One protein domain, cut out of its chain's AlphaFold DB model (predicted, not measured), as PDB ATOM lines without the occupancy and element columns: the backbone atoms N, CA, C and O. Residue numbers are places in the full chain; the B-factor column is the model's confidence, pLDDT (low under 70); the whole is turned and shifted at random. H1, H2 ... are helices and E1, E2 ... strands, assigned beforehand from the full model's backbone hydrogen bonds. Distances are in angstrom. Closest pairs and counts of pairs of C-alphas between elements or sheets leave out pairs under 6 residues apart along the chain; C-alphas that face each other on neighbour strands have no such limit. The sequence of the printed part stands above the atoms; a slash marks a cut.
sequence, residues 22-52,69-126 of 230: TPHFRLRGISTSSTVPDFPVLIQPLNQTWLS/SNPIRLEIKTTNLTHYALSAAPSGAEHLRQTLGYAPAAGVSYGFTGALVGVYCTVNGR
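AT A GLANCE: This is residues 22 to 52 and 69 to 126 of the 230 residues of an uncharacterized protein of Hortaea werneckii (UniProt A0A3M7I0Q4). A two-strand hairpin, E1 and E2, comes near edge strand E5 of a strongly twisted antiparallel sheet, E3 - E4 - E5; short H1 grazes this sheet, and tail residues 120 to 126 stick out. The printed part has 89 residues, under half of them in named elements, which follow each other as E1 E2 H1 E3 E4 E5; the class is mostly strand, with strands holding 32 of the 36 residues in named elements. The whole is only just loose, close to compact, radius of gyration of the C-alphas 14.7 A, spanning 43 by 37 by 22 A.

IN THESE COORDINATES: E1, residues 24 to 27, begins at C-alpha (276.341, 235.814, 235.396). E2 is 42 to 45, H1 48 to 51, E3 72 to 80, 24.9 A long, E4 83 to 90, 23.7 A. E5, 98 to 104, 18.4 A, ends at (274.231, 249.932, 252.171).

HOW THE PARTS SIT: E1 and E2 pair at N 25 and O 44, 2.8 A. E3 E4 E5 form a meander, antiparallel neighbours in turn: N 85 and O 77, 2.7 A; N 84 and O 103, 2.8 A. The closest C-alphas of E1 and E5, Leu 27 and Gly 101, are 7.2 A apart. H1, too short for an O i to N i+4 pair, only grazes the sheet with residues 49 to 51.

THE WHOLE: Residues 53 to 68 are not printed; C-alphas 52 and 69 are 7.4 A apart. The link E1 to E2 is long. Residues 34, 36, 69, 110 and 124 to 126 have pLDDT under 70.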
ATOM      1  N   THR A  22     275.735 231.735 229.122       81.12
ATOM      2  CA  THR A  22     276.762 232.537 229.796       81.12
ATOM      3  C   THR A  22     276.372 232.720 231.265       81.12
ATOM      4  O   THR A  22     275.320 233.307 231.543       81.12
ATOM      5  N   PRO A  23     277.171 232.221 232.223       89.38
ATOM      6  CA  PRO A  23     276.913 232.466 233.636       89.38
ATOM      7  C   PRO A  23     277.073 233.954 233.966       89.38
ATOM      8  O   PRO A  23     277.845 234.677 233.333       89.38
ATOM      9  N   HIS A  24     276.335 234.420 234.967       91.81
ATOM     10  CA  HIS A  24     276.341 235.814 235.396       91.81
ATOM     11  C   HIS A  24     276.274 235.907 236.917       91.81
ATOM     12  O   HIS A  24     275.653 235.077 237.579       91.81
ATOM     13  N   PHE A  25     276.875 236.956 237.465       93.62
ATOM     14  CA  PHE A  25     276.585 237.401 238.815       93.62
ATOM     15  C   PHE A  25     275.283 238.186 238.818       93.62
ATOM     16  O   PHE A  25     275.045 239.028 237.950       93.62
ATOM     17  N   ARG A  26     274.460 237.932 239.831       92.50
ATOM     18  CA  ARG A  26     273.263 238.711 240.118       92.50
ATOM     19  C   ARG A  26     273.370 239.246 241.535       92.50
ATOM     20  O   ARG A  26     273.393 238.474 242.485       92.50
ATOM     21  N   LEU A  27     273.415 240.564 241.670       90.75
ATOM     22  CA  LEU A  27     273.345 241.240 242.955       90.75
ATOM     23  C   LEU A  27     271.957 241.857 243.116       90.75
ATOM     24  O   LEU A  27     271.480 242.580 242.242       90.75
ATOM     25  N   ARG A  28     271.309 241.552 244.237       88.81
ATOM     26  CA  ARG A  28     269.983 242.050 244.597       88.81
ATOM     27  C   ARG A  28     269.973 242.355 246.088       88.81
ATOM     28  O   ARG A  28     270.356 241.503 246.882       88.81
ATOM     29  N   GLY A  29     269.521 243.550 246.451       84.31
ATOM     30  CA  GLY A  29     269.136 243.861 247.822       84.31
ATOM     31  C   GLY A  29     267.654 243.564 248.009       84.31
ATOM     32  O   GLY A  29     266.844 243.914 247.152       84.31
ATOM     33  N   ILE A  30     267.305 242.901 249.106       81.25
ATOM     34  CA  ILE A  30     265.918 242.714 249.530       81.25
ATOM     35  C   ILE A  30     265.840 243.307 250.930       81.25
ATOM     36  O   ILE A  30     266.529 242.839 251.833       81.25
ATOM     37  N   SER A  31     265.052 244.365 251.095       76.94
ATOM     38  CA  SER A  31     264.790 244.964 252.398       76.94
ATOM     39  C   SER A  31     263.289 245.011 252.621       76.94
ATOM     40  O   SER A  31     262.527 245.315 251.709       76.94
ATOM     41  N   THR A  32     262.861 244.707 253.841       74.69
ATOM     42  CA  THR A  32     261.474 244.902 254.279       74.69
ATOM     43  C   THR A  32     261.243 246.310 254.834       74.69
ATOM     44  O   THR A  32     260.113 246.664 255.167       74.69
ATOM     45  N   SER A  33     262.300 247.126 254.944       71.25
ATOM     46  CA  SER A  33     262.201 248.494 255.441       71.25
ATOM     47  C   SER A  33     261.689 249.436 254.356       71.25
ATOM     48  O   SER A  33     262.323 249.603 253.318       71.25
ATOM     49  N   SER A  34     260.588 250.134 254.632       69.31
ATOM     50  CA  SER A  34     260.029 251.158 253.738       69.31
ATOM     51  C   SER A  34     260.870 252.439 253.654       69.31
ATOM     52  O   SER A  34     260.590 253.303 252.824       69.31
ATOM     53  N   THR A  35     261.878 252.593 254.518       72.38
ATOM     54  CA  THR A  35     262.736 253.787 254.580       72.38
ATOM     55  C   THR A  35     264.031 253.646 253.788       72.38
ATOM     56  O   THR A  35     264.726 254.641 253.583       72.38
ATOM     57  N   VAL A  36     264.365 252.434 253.334       68.69
ATOM     58  CA  VAL A  36     265.552 252.178 252.515       68.69
ATOM     59  C   VAL A  36     265.102 252.082 251.058       68.69
ATOM     60  O   VAL A  36     264.242 251.257 250.759       68.69
ATOM     61  N   PRO A  37     265.634 252.913 250.146       70.62
ATOM     62  CA  PRO A  37     265.272 252.826 248.739       70.62
ATOM     63  C   PRO A  37     265.649 251.456 248.168       70.62
ATOM     64  O   PRO A  37     266.691 250.893 248.521       70.62
ATOM     65  N   ASP A  38     264.805 250.952 247.267       70.56
ATOM     66  CA  ASP A  38     265.021 249.669 246.605       70.56
ATOM     67  C   ASP A  38     266.388 249.619 245.927       70.56
ATOM     68  O   ASP A  38     266.823 250.546 245.236       70.56
ATOM     69  N   PHE A  39     267.064 248.490 246.120       72.06
ATOM     70  CA  PHE A  39     268.367 248.260 245.531       72.06
ATOM     71  C   PHE A  39     268.217 247.782 244.086       72.06
ATOM     72  O   PHE A  39     267.548 246.767 243.858       72.06
ATOM     73  N   PRO A  40     268.840 248.451 243.096       80.69
ATOM     74  CA  PRO A  40     268.747 247.999 241.719       80.69
ATOM     75  C   PRO A  40     269.351 246.599 241.591       80.69
ATOM     76  O   PRO A  40     270.410 246.303 242.152       80.69
ATOM     77  N   VAL A  41     268.680 245.734 240.829       87.19
ATOM     78  CA  VAL A  41     269.237 244.428 240.474       87.19
ATOM     79  C   VAL A  41     270.376 244.656 239.487       87.19
ATOM     80  O   VAL A  41     270.157 245.162 238.387       87.19
ATOM     81  N   LEU A  42     271.587 244.262 239.872       88.88
ATOM     82  CA  LEU A  42     272.760 244.317 239.008       88.88
ATOM     83  C   LEU A  42     273.043 242.922 238.463       88.88
ATOM     84  O   LEU A  42     273.192 241.966 239.224       88.88
ATOM     85  N   ILE A  43     273.119 242.811 237.140       91.19
ATOM     86  CA  ILE A  43     273.487 241.580 236.441       91.19
ATOM     87  C   ILE A  43     274.803 241.842 235.722       91.19
ATOM     88  O   ILE A  43     274.884 242.748 234.893       91.19
ATOM     89  N   GLN A  44     275.832 241.061 236.041       90.75
ATOM     90  CA  GLN A  44     277.142 241.162 235.403       90.75
ATOM     91  C   GLN A  44     277.534 239.812 234.805       90.75
ATOM     92  O   GLN A  44     277.523 238.818 235.532       90.75
ATOM     93  N   PRO A  45     277.886 239.738 233.510       90.06
ATOM     94  CA  PRO A  45     278.377 238.494 232.934       90.06
ATOM     95  C   PRO A  45     279.652 238.061 233.661       90.06
ATOM     96  O   PRO A  45     280.509 238.889 233.984       90.06
ATOM     97  N   LEU A  46     279.771 236.763 233.928       88.75
ATOM     98  CA  LEU A  46     280.991 236.212 234.495       88.75
ATOM     99  C   LEU A  46     282.113 236.348 233.465       88.75
ATOM    100  O   LEU A  46     281.921 236.074 232.280       88.75
ATOM    101  N   ASN A  47     283.297 236.757 233.915       87.44
ATOM    102  CA  ASN A  47     284.440 236.838 233.024       87.44
ATOM    103  C   ASN A  47     284.805 235.431 232.525       87.44
ATOM    104  O   ASN A  47     285.142 234.548 233.313       87.44
ATOM    105  N   GLN A  48     284.751 235.225 231.210       83.62
ATOM    106  CA  GLN A  48     284.969 233.911 230.611       83.62
ATOM    107  C   GLN A  48     286.374 233.363 230.895       83.62
ATOM    108  O   GLN A  48     286.550 232.148 230.978       83.62
ATOM    109  N   THR A  49     287.365 234.238 231.113       85.06
ATOM    110  CA  THR A  49     288.724 233.816 231.482       85.06
ATOM    111  C   THR A  49     288.775 233.139 232.848       85.06
ATOM    112  O   THR A  49     289.685 232.360 233.107       85.06
ATOM    113  N   TRP A  50     287.786 233.383 233.711       86.44
ATOM    114  CA  TRP A  50     287.686 232.746 235.023       86.44
ATOM    115  C   TRP A  50     287.184 231.306 234.911       86.44
ATOM    116  O   TRP A  50     287.510 230.476 235.753       86.44
ATOM    117  N   LEU A  51     286.432 230.995 233.852       80.00
ATOM    118  CA  LEU A  51     285.870 229.668 233.592       80.00
ATOM    119  C   LEU A  51     286.841 228.726 232.881       80.00
ATOM    120  O   LEU A  51     286.658 227.511 232.930       80.00
ATOM    121  N   SER A  52     287.847 229.264 232.193       72.06
ATOM    122  CA  SER A  52     288.863 228.462 231.522       72.06
ATOM    123  C   SER A  52     289.833 227.894 232.554       72.06
ATOM    124  O   SER A  52     290.661 228.619 233.102       72.06
ATOM    125  N   SER A  69     285.967 223.263 237.012       65.44
ATOM    126  CA  SER A  69     285.704 224.700 237.040       65.44
ATOM    127  C   SER A  69     286.641 225.331 238.063       65.44
ATOM    128  O   SER A  69     286.671 224.879 239.211       65.44
ATOM    129  N   ASN A  70     287.400 226.354 237.662       77.56
ATOM    130  CA  ASN A  70     288.220 227.092 238.617       77.56
ATOM    131  C   ASN A  70     287.300 227.609 239.734       77.56
ATOM    132  O   ASN A  70     286.309 228.281 239.425       77.56
ATOM    133  N   PRO A  71     287.587 227.309 241.012       87.62
ATOM    134  CA  PRO A  71     286.768 227.804 242.105       87.62
ATOM    135  C   PRO A  71     286.733 229.332 242.074       87.62
ATOM    136  O   PRO A  71     287.752 229.975 241.821       87.62
ATOM    137  N   ILE A  72     285.573 229.921 242.341       91.19
ATOM    138  CA  ILE A  72     285.412 231.373 242.432       91.19
ATOM    139  C   ILE A  72     285.428 231.752 243.911       91.19
ATOM    140  O   ILE A  72     284.687 231.193 244.715       91.19
ATOM    141  N   ARG A  73     286.267 232.721 244.271       93.31
ATOM    142  CA  ARG A  73     286.282 233.345 245.592       93.31
ATOM    143  C   ARG A  73     285.339 234.542 245.585       93.31
ATOM    144  O   ARG A  73     285.499 235.444 244.767       93.31
ATOM    145  N   LEU A  74     284.396 234.555 246.522       95.19
ATOM    146  CA  LEU A  74     283.530 235.695 246.809       95.19
ATOM    147  C   LEU A  74     284.087 236.462 248.015       95.19
ATOM    148  O   LEU A  74     284.595 235.851 248.956       95.19
ATOM    149  N   GLU A  75     284.007 237.787 247.988       95.56
ATOM    150  CA  GLU A  75     284.466 238.660 249.071       95.56
ATOM    151  C   GLU A  75     283.431 239.749 249.363       95.56
ATOM    152  O   GLU A  75     282.925 240.412 248.453       95.56
ATOM    153  N   ILE A  76     283.175 239.957 250.656       95.00
ATOM    154  CA  ILE A  76     282.407 241.080 251.188       95.00
ATOM    155  C   ILE A  76     283.360 241.919 252.032       95.00
ATOM    156  O   ILE A  76     283.994 241.409 252.954       95.00
ATOM    157  N   LYS A  77     283.461 243.212 251.725       95.19
ATOM    158  CA  LYS A  77     284.349 244.137 252.433       95.19
ATOM    159  C   LYS A  77     283.608 245.396 252.848       95.19
ATOM    160  O   LYS A  77     282.994 246.056 252.020       95.19
ATOM    161  N   THR A  78     283.732 245.795 254.108       93.06
ATOM    162  CA  THR A  78     283.280 247.115 254.562       93.06
ATOM    163  C   THR A  78     284.154 248.194 253.924       93.06
ATOM    164  O   THR A  78     285.361 248.243 254.161       93.06
ATOM    165  N   THR A  79     283.566 249.044 253.083       92.25
ATOM    166  CA  THR A  79     284.297 250.144 252.421       92.25
ATOM    167  C   THR A  79     284.267 251.428 253.236       92.25
ATOM    168  O   THR A  79     285.212 252.210 253.201       92.25
ATOM    169  N   ASN A  80     283.187 251.629 253.989       91.12
ATOM    170  CA  ASN A  80     282.997 252.699 254.958       91.12
ATOM    171  C   ASN A  80     281.911 252.268 255.961       91.12
ATOM    172  O   ASN A  80     281.341 251.187 255.825       91.12
ATOM    173  N   LEU A  81     281.585 253.120 256.939       86.12
ATOM    174  CA  LEU A  81     280.570 252.834 257.970       86.12
ATOM    175  C   LEU A  81     279.189 252.458 257.393       86.12
ATOM    176  O   LEU A  81     278.395 251.791 258.041       86.12
ATOM    177  N   THR A  82     278.895 252.911 256.178       88.69
ATOM    178  CA  THR A  82     277.562 252.848 255.574       88.69
ATOM    179  C   THR A  82     277.457 251.878 254.403       88.69
ATOM    180  O   THR A  82     276.344 251.666 253.940       88.69
ATOM    181  N   HIS A  83     278.557 251.300 253.906       89.81
ATOM    182  CA  HIS A  83     278.561 250.507 252.672       89.81
ATOM    183  C   HIS A  83     279.519 249.313 252.716       89.81
ATOM    184  O   HIS A  83     280.707 249.437 253.037       89.81
ATOM    185  N   TYR A  84     279.018 248.183 252.234       92.06
ATOM    186  CA  TYR A  84     279.780 246.998 251.870       92.06
ATOM    187  C   TYR A  84     280.061 246.992 250.365       92.06
ATOM    188  O   TYR A  84     279.206 247.376 249.574       92.06
ATOM    189  N   ALA A  85     281.243 246.540 249.961       94.38
ATOM    190  CA  ALA A  85     281.549 246.135 248.596       94.38
ATOM    191  C   ALA A  85     281.448 244.615 248.494       94.38
ATOM    192  O   ALA A  85     281.994 243.900 249.335       94.38
ATOM    193  N   LEU A  86     280.799 244.145 247.433       94.81
ATOM    194  CA  LEU A  86     280.774 242.742 247.044       94.81
ATOM    195  C   LEU A  86     281.676 242.563 245.832       94.81
ATOM    196  O   LEU A  86     281.617 243.342 244.876       94.81
ATOM    197  N   SER A  87     282.525 241.549 245.867       96.38
ATOM    198  CA  SER A  87     283.493 241.285 244.810       96.38
ATOM    199  C   SER A  87     283.705 239.794 244.600       96.38
ATOM    200  O   SER A  87     283.385 238.978 245.465       96.38
ATOM    201  N   ALA A  88     284.232 239.442 243.431       95.75
ATOM    202  CA  ALA A  88     284.578 238.073 243.088       95.75
ATOM    203  C   ALA A  88     285.917 238.015 242.347       95.75
ATOM    204  O   ALA A  88     286.331 238.991 241.720       95.75
ATOM    205  N   ALA A  89     286.596 236.876 242.433       94.69
ATOM    206  CA  ALA A  89     287.818 236.572 241.692       94.69
ATOM    207  C   ALA A  89     287.940 235.054 241.488       94.69
ATOM    208  O   ALA A  89     287.388 234.295 242.288       94.69
ATOM    209  N   PRO A  90     288.713 234.568 240.506       92.62
ATOM    210  CA  PRO A  90     289.151 233.178 240.506       92.62
ATOM    211  C   PRO A  90     289.992 232.886 241.753       92.62
ATOM    212  O   PRO A  90     290.784 233.720 242.205       92.62
ATOM    213  N   SER A  91     289.846 231.689 242.307       88.75
ATOM    214  CA  SER A  91     290.662 231.229 243.427       88.75
ATOM    215  C   SER A  91     292.137 231.174 243.021       88.75
ATOM    216  O   SER A  91     292.473 230.714 241.932       88.75
ATOM    217  N   GLY A  92     293.022 231.698 243.872       87.44
ATOM    218  CA  GLY A  92     294.457 231.823 243.586       87.44
ATOM    219  C   GLY A  92     294.845 233.003 242.682       87.44
ATOM    220  O   GLY A  92     296.028 233.318 242.586       87.44
ATOM    221  N   ALA A  93     293.885 233.710 242.075       90.50
ATOM    222  CA  ALA A  93     294.133 234.869 241.213       90.50
ATOM    223  C   ALA A  93     293.467 236.140 241.760       90.50
ATOM    224  O   ALA A  93     292.733 236.841 241.067       90.50
ATOM    225  N   GLU A  94     293.734 236.462 243.026       91.19
ATOM    226  CA  GLU A  94     293.097 237.590 243.725       91.19
ATOM    227  C   GLU A  94     293.389 238.959 243.100       91.19
ATOM    228  O   GLU A  94     292.591 239.882 243.231       91.19
ATOM    229  N   HIS A  95     294.491 239.087 242.360       93.62
ATOM    230  CA  HIS A  95     294.817 240.287 241.587       93.62
ATOM    231  C   HIS A  95     293.817 240.569 240.450       93.62
ATOM    232  O   HIS A  95     293.778 241.685 239.943       93.62
ATOM    233  N   LEU A  96     292.997 239.584 240.059       94.06
ATOM    234  CA  LEU A  96     291.916 239.728 239.076       94.06
ATOM    235  C   LEU A  96     290.562 240.057 239.724       94.06
ATOM    236  O   LEU A  96     289.531 239.952 239.062       94.06
ATOM    237  N   ARG A  97     290.537 240.408 241.015       94.69
ATOM    238  CA  ARG A  97     289.297 240.694 241.741       94.69
ATOM    239  C   ARG A  97     288.526 241.845 241.108       94.69
ATOM    240  O   ARG A  97     289.060 242.927 240.884       94.69
ATOM    241  N   GLN A  98     287.238 241.608 240.897       95.25
ATOM    242  CA  GLN A  98     286.305 242.581 240.356       95.25
ATOM    243  C   GLN A  98     285.240 242.918 241.396       95.25
ATOM    244  O   GLN A  98     284.595 242.026 241.950       95.25
ATOM    245  N   THR A  99     285.025 244.211 241.637       95.62
ATOM    246  CA  THR A  99     283.879 244.693 242.417       95.62
ATOM    247  C   THR A  99     282.603 244.528 241.597       95.62
ATOM    248  O   THR A  99     282.465 245.109 240.522       95.62
ATOM    249  N   LEU A 100     281.675 243.732 242.118       94.31
ATOM    250  CA  LEU A 100     280.381 243.451 241.498       94.31
ATOM    251  C   LEU A 100     279.357 244.541 241.825       94.31
ATOM    252  O   LEU A 100     278.520 244.885 240.993       94.31
ATOM    253  N   GLY A 101     279.438 245.107 243.030       92.25
ATOM    254  CA  GLY A 101     278.581 246.205 243.456       92.25
ATOM    255  C   GLY A 101     278.797 246.605 244.909       92.25
ATOM    256  O   GLY A 101     279.629 246.033 245.616       92.25
ATOM    257  N   TYR A 102     278.024 247.595 245.343       91.19
ATOM    258  CA  TYR A 102     278.012 248.096 246.715       91.19
ATOM    259  C   TYR A 102     276.638 247.882 247.329       91.19
ATOM    260  O   TYR A 102     275.651 247.984 246.615       91.19
ATOM    261  N   ALA A 103     276.565 247.626 248.632       87.94
ATOM    262  CA  ALA A 103     275.316 247.487 249.373       87.94
ATOM    263  C   ALA A 103     275.354 248.339 250.658       87.94
ATOM    264  O   ALA A 103     276.364 248.315 251.363       87.94
ATOM    265  N   PRO A 104     274.294 249.095 250.989       87.56
ATOM    266  CA  PRO A 104     274.231 249.932 252.171       87.56
ATOM    267  C   PRO A 104     274.071 249.070 253.419       87.56
ATOM    268  O   PRO A 104     273.249 248.155 253.461       87.56
ATOM    269  N   ALA A 105     274.796 249.419 254.477       86.31
ATOM    270  CA  ALA A 105     274.715 248.738 255.762       86.31
ATOM    271  C   ALA A 105     273.309 248.823 256.375       86.31
ATOM    272  O   ALA A 105     272.801 247.843 256.913       86.31
ATOM    273  N   ALA A 106     272.629 249.959 256.187       83.81
ATOM    274  CA  ALA A 106     271.255 250.160 256.643       83.81
ATOM    275  C   ALA A 106     270.247 249.171 256.024       83.81
ATOM    276  O   ALA A 106     269.204 248.918 256.617       83.81
ATOM    277  N   GLY A 107     270.548 248.605 254.848       79.31
ATOM    278  CA  GLY A 107     269.682 247.627 254.188       79.31
ATOM    279  C   GLY A 107     269.788 246.209 254.757       79.31
ATOM    280  O   GLY A 107     268.873 245.422 254.542       79.31
ATOM    281  N   VAL A 108     270.874 245.888 255.473       77.94
ATOM    282  CA  VAL A 108     271.166 244.527 255.974       77.94
ATOM    283  C   VAL A 108     271.107 244.396 257.496       77.94
ATOM    284  O   VAL A 108     271.078 243.281 258.005       77.94
ATOM    285  N   SER A 109     271.073 245.508 258.236       72.50
ATOM    286  CA  SER A 109     270.880 245.506 259.686       72.50
ATOM    287  C   SER A 109     269.631 246.310 260.054       72.50
ATOM    288  O   SER A 109     269.685 247.535 260.178       72.50
ATOM    289  N   TYR A 110     268.507 245.622 260.245       69.06
ATOM    290  CA  TYR A 110     267.297 246.214 260.809       69.06
ATOM    291  C   TYR A 110     266.794 245.333 261.956       69.06
ATOM    292  O   TYR A 110     266.386 244.196 261.739       69.06
ATOM    293  N   GLY A 111     266.852 245.847 263.186       73.31
ATOM    294  CA  GLY A 111     266.388 245.140 264.384       73.31
ATOM    295  C   GLY A 111     267.500 244.550 265.257       73.31
ATOM    296  O   GLY A 111     268.647 244.988 265.218       73.31
ATOM    297  N   PHE A 112     267.124 243.586 266.102       74.75
ATOM    298  CA  PHE A 112     267.914 243.139 267.258       74.75
ATOM    299  C   PHE A 112     269.070 242.189 266.900       74.75
ATOM    300  O   PHE A 112     270.086 242.164 267.586       74.75
ATOM    301  N   THR A 113     268.925 241.415 265.822       82.25
ATOM    302  CA  THR A 113     269.866 240.341 265.457       82.25
ATOM    303  C   THR A 113     271.142 240.860 264.787       82.25
ATOM    304  O   THR A 113     272.157 240.170 264.771       82.25
ATOM    305  N   GLY A 114     271.116 242.083 264.248       82.19
ATOM    306  CA  GLY A 114     272.221 242.625 263.458       82.19
ATOM    307  C   GLY A 114     272.318 242.003 262.059       82.19
ATOM    308  O   GLY A 114     271.332 241.493 261.529       82.19
ATOM    309  N   ALA A 115     273.499 242.093 261.441       83.56
ATOM    310  CA  ALA A 115     273.769 241.556 260.108       83.56
ATOM    311  C   ALA A 115     274.429 240.171 260.198       83.56
ATOM    312  O   ALA A 115     275.391 239.988 260.944       83.56
ATOM    313  N   LEU A 116     273.941 239.217 259.402       86.62
ATOM    314  CA  LEU A 116     274.505 237.872 259.279       86.62
ATOM    315  C   LEU A 116     275.142 237.690 257.898       86.62
ATOM    316  O   LEU A 116     274.660 238.232 256.904       86.62
ATOM    317  N   VAL A 117     276.211 236.899 257.838       89.69
ATOM    318  CA  VAL A 117     276.865 236.494 256.590       89.69
ATOM    319  C   VAL A 117     276.865 234.971 256.545       89.69
ATOM    320  O   VAL A 117     277.305 234.323 257.488       89.69
ATOM    321  N   GLY A 118     276.358 234.406 255.455       89.19
ATOM    322  CA  GLY A 118     276.337 232.964 255.206       89.19
ATOM    323  C   GLY A 118     276.667 232.683 253.750       89.19
ATOM    324  O   GLY A 118     277.016 233.609 253.033       89.19
ATOM    325  N   VAL A 119     276.557 231.436 253.305       90.38
ATOM    326  CA  VAL A 119     276.577 231.042 251.887       90.38
ATOM    327  C   VAL A 119     275.494 229.987 251.715       90.38
ATOM    328  O   VAL A 119     275.318 229.148 252.595       90.38
ATOM    329  N   TYR A 120     274.772 230.016 250.600       88.12
ATOM    330  CA  TYR A 120     273.814 228.970 250.267       88.12
ATOM    331  C   TYR A 120     273.751 228.744 248.755       88.12
ATOM    332  O   TYR A 120     274.272 229.539 247.970       88.12
ATOM    333  N   CYS A 121     273.139 227.632 248.353       85.44
ATOM    334  CA  CYS A 121     273.016 227.217 246.963       85.44
ATOM    335  C   CYS A 121     271.583 226.751 246.695       85.44
ATOM    336  O   CYS A 121     271.033 225.975 247.471       85.44
ATOM    337  N   THR A 122     270.998 227.202 245.588       83.62
ATOM    338  CA  THR A 122     269.692 226.749 245.096       83.62
ATOM    339  C   THR A 122     269.804 226.355 243.626       83.62
ATOM    340  O   THR A 122     270.669 226.848 242.897       83.62
ATOM    341  N   VAL A 123     268.946 225.438 243.176       81.06
ATOM    342  CA  VAL A 123     268.877 225.012 241.774       81.06
ATOM    343  C   VAL A 123     267.518 225.418 241.217       81.06
ATOM    344  O   VAL A 123     266.493 224.839 241.554       81.06
ATOM    345  N   ASN A 124     267.513 226.425 240.344       69.88
ATOM    346  CA  ASN A 124     266.311 226.865 239.637       69.88
ATOM    347  C   ASN A 124     266.174 226.063 238.334       69.88
ATOM    348  O   ASN A 124     266.547 226.532 237.258       69.88
ATOM    349  N   GLY A 125     265.703 224.819 238.428       58.09
ATOM    350  CA  GLY A 125     265.507 223.948 237.267       58.09
ATOM    351  C   GLY A 125     264.951 222.583 237.658       58.09
ATOM    352  O   GLY A 125     265.463 221.956 238.575       58.09
ATOM    353  N   ARG A 126     263.895 222.153 236.956       49.44
ATOM    354  CA  ARG A 126     263.205 220.866 237.117       49.44
ATOM    355  C   ARG A 126     264.212 219.711 237.119       49.44
ATOM    356  O   ARG A 126     264.949 219.531 236.149       49.44
TER     357      ARG A 126